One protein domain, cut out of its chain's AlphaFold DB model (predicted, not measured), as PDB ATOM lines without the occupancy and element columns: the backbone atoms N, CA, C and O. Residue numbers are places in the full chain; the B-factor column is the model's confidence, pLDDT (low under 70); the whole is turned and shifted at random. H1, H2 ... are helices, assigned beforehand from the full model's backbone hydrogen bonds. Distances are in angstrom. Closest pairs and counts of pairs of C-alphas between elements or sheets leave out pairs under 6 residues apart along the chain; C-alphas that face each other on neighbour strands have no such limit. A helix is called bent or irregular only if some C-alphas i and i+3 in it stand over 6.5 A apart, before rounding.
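Overview. This is residues 183 to 226 of the 226 residues of an uncharacterized protein of Candidatus Latescibacteria bacterium (UniProt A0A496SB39). This is a wide, open V of two helices: H1 makes one arm, H2 makes the other, and the loop of residues 201 to 204 turns the corner between them. The space between the arms is empty, and the whole is flat, though only just, with C-alpha spans of 44 by 30 by 7 A. The printed part has 44 residues with two named helices, H1 then H2, and no named strand; its class is all helix. It is extended, with a radius of gyration of the C-alphas of 15.4 A.

Along the chain. Find C-alpha 183 at (7.420, -8.947, 23.010); here H1, residues 183 to 200, begins, and it runs 25.6 A from first to last C-alpha, with x and y both falling, to C-alpha 200 at (-11.534, -25.478, 27.724). Go on through residues 201 to 204 to Met 205, where H2, residues 205 to 225, begins. From there x goes on falling while y rises, over 30.6 A, to C-alpha 225 at (-33.222, -7.296, 28.156).

Arrangement. Look across the tight link of four residues and you will find H1 and H2 apart, with no C-alpha of the one within 8 A of the other. Residues 183 to 199 of H1 stand free, and so do residues 212 to 226, of which 212 to 225 belong to H2. In H1 and H2, every O i to N i+4 pair is within hydrogen-bond range. Neither helix is bent.

Size, cuts and confidence. Compare Arg 184 with Ala 224: their C-alphas, the two farthest apart in the domain, are 43.8 A apart. The printed part has no cut, and it ends at Gly 226, the chain's last residue. The mean pLDDT of the printed part is 86.4, and residue 226 is the one printed residue under 70.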
ATOM      1  N   TYR A 183       7.694  -7.726  23.775       85.00
ATOM      2  CA  TYR A 183       7.420  -8.947  23.010       85.00
ATOM      3  C   TYR A 183       7.500 -10.182  23.898       85.00
ATOM      4  O   TYR A 183       6.636 -11.059  23.839       85.00
ATOM      5  N   ARG A 184       8.508 -10.236  24.772       85.81
ATOM      6  CA  ARG A 184       8.696 -11.346  25.710       85.81
ATOM      7  C   ARG A 184       7.604 -11.388  26.777       85.81
ATOM      8  O   ARG A 184       7.114 -12.471  27.109       85.81
ATOM      9  N   LEU A 185       7.226 -10.229  27.312       85.38
ATOM     10  CA  LEU A 185       6.137 -10.109  28.278       85.38
ATOM     11  C   LEU A 185       4.810 -10.522  27.641       85.38
ATOM     12  O   LEU A 185       4.136 -11.414  28.155       85.38
ATOM     13  N   PHE A 186       4.474  -9.935  26.491       88.62
ATOM     14  CA  PHE A 186       3.244 -10.238  25.768       88.62
ATOM     15  C   PHE A 186       3.163 -11.717  25.384       88.62
ATOM     16  O   PHE A 186       2.145 -12.348  25.650       88.62
ATOM     17  N   GLY A 187       4.247 -12.295  24.856       88.25
ATOM     18  CA  GLY A 187       4.309 -13.716  24.511       88.25
ATOM     19  C   GLY A 187       3.994 -14.624  25.701       88.25
ATOM     20  O   GLY A 187       3.184 -15.539  25.581       88.25
ATOM     21  N   ARG A 188       4.533 -14.322  26.889       86.50
ATOM     22  CA  ARG A 188       4.261 -15.103  28.105       86.50
ATOM     23  C   ARG A 188       2.791 -15.047  28.530       86.50
ATOM     24  O   ARG A 188       2.221 -16.082  28.874       86.50
ATOM     25  N   TYR A 189       2.182 -13.861  28.520       89.06
ATOM     26  CA  TYR A 189       0.761 -13.713  28.862       89.06
ATOM     27  C   TYR A 189      -0.142 -14.348  27.801       89.06
ATOM     28  O   TYR A 189      -1.111 -15.026  28.142       89.06
ATOM     29  N   TRP A 190       0.206 -14.189  26.524       90.81
ATOM     30  CA  TRP A 190      -0.521 -14.776  25.407       90.81
ATOM     31  C   TRP A 190      -0.489 -16.303  25.448       90.81
ATOM     32  O   TRP A 190      -1.529 -16.944  25.348       90.81
ATOM     33  N   GLU A 191       0.671 -16.911  25.695       91.56
ATOM     34  CA  GLU A 191       0.780 -18.362  25.868       91.56
ATOM     35  C   GLU A 191      -0.035 -18.886  27.052       91.56
ATOM     36  O   GLU A 191      -0.565 -19.998  26.991       91.56
ATOM     37  N   ALA A 192      -0.113 -18.130  28.150       90.44
ATOM     38  CA  ALA A 192      -0.937 -18.498  29.297       90.44
ATOM     39  C   ALA A 192      -2.432 -18.457  28.937       90.44
ATOM     40  O   ALA A 192      -3.162 -19.402  29.238       90.44
ATOM     41  N   LEU A 193      -2.865 -17.416  28.219       90.94
ATOM     42  CA  LEU A 193      -4.232 -17.290  27.712       90.94
ATOM     43  C   LEU A 193      -4.579 -18.416  26.728       90.94
ATOM     44  O   LEU A 193      -5.615 -19.063  26.868       90.94
ATOM     45  N   VAL A 194      -3.697 -18.696  25.766       90.88
ATOM     46  CA  VAL A 194      -3.876 -19.774  24.784       90.88
ATOM     47  C   VAL A 194      -3.940 -21.134  25.477       90.88
ATOM     48  O   VAL A 194      -4.778 -21.959  25.119       90.88
ATOM     49  N   ARG A 195      -3.112 -21.376  26.500       90.44
ATOM     50  CA  ARG A 195      -3.193 -22.602  27.312       90.44
ATOM     51  C   ARG A 195      -4.527 -22.720  28.043       90.44
ATOM     52  O   ARG A 195      -5.111 -23.800  28.024       90.44
ATOM     53  N   ALA A 196      -5.025 -21.634  28.632       88.50
ATOM     54  CA  ALA A 196      -6.333 -21.619  29.285       88.50
ATOM     55  C   ALA A 196      -7.471 -21.908  28.289       88.50
ATOM     56  O   ALA A 196      -8.298 -22.783  28.536       88.50
ATOM     57  N   LEU A 197      -7.465 -21.253  27.124       85.88
ATOM     58  CA  LEU A 197      -8.430 -21.498  26.042       85.88
ATOM     59  C   LEU A 197      -8.359 -22.940  25.522       85.88
ATOM     60  O   LEU A 197      -9.389 -23.570  25.290       85.88
ATOM     61  N   ARG A 198      -7.152 -23.497  25.385       86.12
ATOM     62  CA  ARG A 198      -6.950 -24.887  24.956       86.12
ATOM     63  C   ARG A 198      -7.461 -25.888  25.992       86.12
ATOM     64  O   ARG A 198      -8.016 -26.906  25.600       86.12
ATOM     65  N   ALA A 199      -7.322 -25.598  27.285       84.50
ATOM     66  CA  ALA A 199      -7.841 -26.452  28.354       84.50
ATOM     67  C   ALA A 199      -9.380 -26.538  28.357       84.50
ATOM     68  O   ALA A 199      -9.934 -27.567  28.735       84.50
ATOM     69  N   ILE A 200     -10.070 -25.490  27.890       82.62
ATOM     70  CA  ILE A 200     -11.534 -25.478  27.724       82.62
ATOM     71  C   ILE A 200     -11.978 -26.391  26.561       82.62
ATOM     72  O   ILE A 200     -13.099 -26.897  26.554       82.62
ATOM     73  N   HIS A 201     -11.092 -26.649  25.596       78.94
ATOM     74  CA  HIS A 201     -11.332 -27.499  24.431       78.94
ATOM     75  C   HIS A 201     -10.859 -28.941  24.697       78.94
ATOM     76  O   HIS A 201      -9.863 -29.415  24.152       78.94
ATOM     77  N   ASN A 202     -11.566 -29.640  25.585       80.19
ATOM     78  CA  ASN A 202     -11.181 -30.958  26.107       80.19
ATOM     79  C   ASN A 202     -11.641 -32.159  25.247       80.19
ATOM     80  O   ASN A 202     -11.434 -33.300  25.651       80.19
ATOM     81  N   GLY A 203     -12.252 -31.939  24.074       79.56
ATOM     82  CA  GLY A 203     -12.666 -33.016  23.158       79.56
ATOM     83  C   GLY A 203     -13.850 -33.865  23.648       79.56
ATOM     84  O   GLY A 203     -14.234 -34.825  22.984       79.56
ATOM     85  N   VAL A 204     -14.456 -33.518  24.789       85.00
ATOM     86  CA  VAL A 204     -15.580 -34.247  25.389       85.00
ATOM     87  C   VAL A 204     -16.899 -33.646  24.908       85.00
ATOM     88  O   VAL A 204     -17.208 -32.492  25.199       85.00
ATOM     89  N   MET A 205     -17.724 -34.445  24.222       78.38
ATOM     90  CA  MET A 205     -18.984 -33.980  23.620       78.38
ATOM     91  C   MET A 205     -19.939 -33.320  24.634       78.38
ATOM     92  O   MET A 205     -20.569 -32.308  24.331       78.38
ATOM     93  N   SER A 206     -19.993 -33.842  25.866       81.94
ATOM     94  CA  SER A 206     -20.817 -33.270  26.941       81.94
ATOM     95  C   SER A 206     -20.415 -31.837  27.295       81.94
ATOM     96  O   SER A 206     -21.287 -31.024  27.588       81.94
ATOM     97  N   THR A 207     -19.120 -31.507  27.264       80.75
ATOM     98  CA  THR A 207     -18.628 -30.162  27.586       80.75
ATOM     99  C   THR A 207     -19.061 -29.161  26.515       80.75
ATOM    100  O   THR A 207     -19.520 -28.072  26.849       80.75
ATOM    101  N   TYR A 208     -19.015 -29.540  25.235       84.81
ATOM    102  CA  TYR A 208     -19.511 -28.702  24.139       84.81
ATOM    103  C   TYR A 208     -21.017 -28.462  24.213       84.81
ATOM    104  O   TYR A 208     -21.458 -27.327  24.047       84.81
ATOM    105  N   LEU A 209     -21.803 -29.497  24.525       85.69
ATOM    106  CA  LEU A 209     -23.248 -29.351  24.692       85.69
ATOM    107  C   LEU A 209     -23.586 -28.380  25.837       85.69
ATOM    108  O   LEU A 209     -24.451 -27.520  25.672       85.69
ATOM    109  N   SER A 210     -22.859 -28.453  26.960       86.44
ATOM    110  CA  SER A 210     -22.986 -27.484  28.055       86.44
ATOM    111  C   SER A 210     -22.655 -26.056  27.609       86.44
ATOM    112  O   SER A 210     -23.414 -25.143  27.930       86.44
ATOM    113  N   TRP A 211     -21.587 -25.847  26.826       86.25
ATOM    114  CA  TRP A 211     -21.256 -24.529  26.263       86.25
ATOM    115  C   TRP A 211     -22.340 -24.002  25.311       86.25
ATOM    116  O   TRP A 211     -22.669 -22.819  25.372       86.25
ATOM    117  N   CYS A 212     -22.934 -24.858  24.473       88.12
ATOM    118  CA  CYS A 212     -24.025 -24.475  23.569       88.12
ATOM    119  C   CYS A 212     -25.288 -24.046  24.328       88.12
ATOM    120  O   CYS A 212     -25.871 -23.013  24.003       88.12
ATOM    121  N   ILE A 213     -25.693 -24.799  25.356       90.88
ATOM    122  CA  ILE A 213     -26.866 -24.466  26.183       90.88
ATOM    123  C   ILE A 213     -26.624 -23.166  26.958       90.88
ATOM    124  O   ILE A 213     -27.498 -22.302  27.006       90.88
ATOM    125  N   LEU A 214     -25.428 -22.998  27.528       91.44
ATOM    126  CA  LEU A 214     -25.058 -21.796  28.277       91.44
ATOM    127  C   LEU A 214     -24.998 -20.565  27.360       91.44
ATOM    128  O   LEU A 214     -25.519 -19.511  27.718       91.44
ATOM    129  N   GLY A 215     -24.456 -20.713  26.148       90.12
ATOM    130  CA  GLY A 215     -24.474 -19.674  25.116       90.12
ATOM    131  C   GLY A 215     -25.891 -19.287  24.682       90.12
ATOM    132  O   GLY A 215     -26.201 -18.097  24.615       90.12
ATOM    133  N   LEU A 216     -26.774 -20.268  24.460       92.38
ATOM    134  CA  LEU A 216     -28.187 -20.030  24.135       92.38
ATOM    135  C   LEU A 216     -28.899 -19.263  25.259       92.38
ATOM    136  O   LEU A 216     -29.625 -18.309  24.998       92.38
ATOM    137  N   LEU A 217     -28.659 -19.645  26.513       92.88
ATOM    138  CA  LEU A 217     -29.274 -19.022  27.682       92.88
ATOM    139  C   LEU A 217     -28.800 -17.572  27.876       92.88
ATOM    140  O   LEU A 217     -29.617 -16.692  28.140       92.88
ATOM    141  N   VAL A 218     -27.507 -17.294  27.666       93.38
ATOM    142  CA  VAL A 218     -26.965 -15.924  27.675       93.38
ATOM    143  C   VAL A 218     -27.585 -15.075  26.566       93.38
ATOM    144  O   VAL A 218     -27.989 -13.944  26.833       93.38
ATOM    145  N   LEU A 219     -27.704 -15.611  25.347       90.25
ATOM    146  CA  LEU A 219     -28.325 -14.907  24.222       90.25
ATOM    147  C   LEU A 219     -29.796 -14.584  24.494       90.25
ATOM    148  O   LEU A 219     -30.217 -13.458  24.250       90.25
ATOM    149  N   LEU A 220     -30.557 -15.528  25.052       91.31
ATOM    150  CA  LEU A 220     -31.954 -15.307  25.431       91.31
ATOM    151  C   LEU A 220     -32.096 -14.234  26.520       91.31
ATOM    152  O   LEU A 220     -32.989 -13.400  26.427       91.31
ATOM    153  N   ILE A 221     -31.205 -14.205  27.517       92.50
ATOM    154  CA  ILE A 221     -31.205 -13.160  28.559       92.50
ATOM    155  C   ILE A 221     -30.874 -11.786  27.969       92.50
ATOM    156  O   ILE A 221     -31.489 -10.792  28.352       92.50
ATOM    157  N   LEU A 222     -29.904 -11.715  27.057       91.38
ATOM    158  CA  LEU A 222     -29.533 -10.476  26.371       91.38
ATOM    159  C   LEU A 222     -30.677  -9.958  25.497       91.38
ATOM    160  O   LEU A 222     -30.964  -8.767  25.523       91.38
ATOM    161  N   LEU A 223     -31.351 -10.856  24.778       90.06
ATOM    162  CA  LEU A 223     -32.452 -10.530  23.875       90.06
ATOM    163  C   LEU A 223     -33.762 -10.218  24.612       90.06
ATOM    164  O   LEU A 223     -34.577  -9.478  24.091       90.06
ATOM    165  N   ALA A 224     -33.953 -10.741  25.825       86.88
ATOM    166  CA  ALA A 224     -35.070 -10.381  26.701       86.88
ATOM    167  C   ALA A 224     -34.834  -9.080  27.496       86.88
ATOM    168  O   ALA A 224     -35.761  -8.564  28.118       86.88
ATOM    169  N   ARG A 225     -33.589  -8.584  27.542       75.38
ATOM    170  CA  ARG A 225     -33.222  -7.296  28.156       75.38
ATOM    171  C   ARG A 225     -33.107  -6.145  27.149       75.38
ATOM    172  O   ARG A 225     -32.992  -5.005  27.599       75.38
ATOM    173  N   GLY A 226     -33.085  -6.440  25.850       55.75
ATOM    174  CA  GLY A 226     -33.244  -5.464  24.766       55.75
ATOM    175  C   GLY A 226     -34.707  -5.317  24.388       55.75
ATOM    176  O   GLY A 226     -35.081  -4.187  24.011       55.75
TER     177      GLY A 226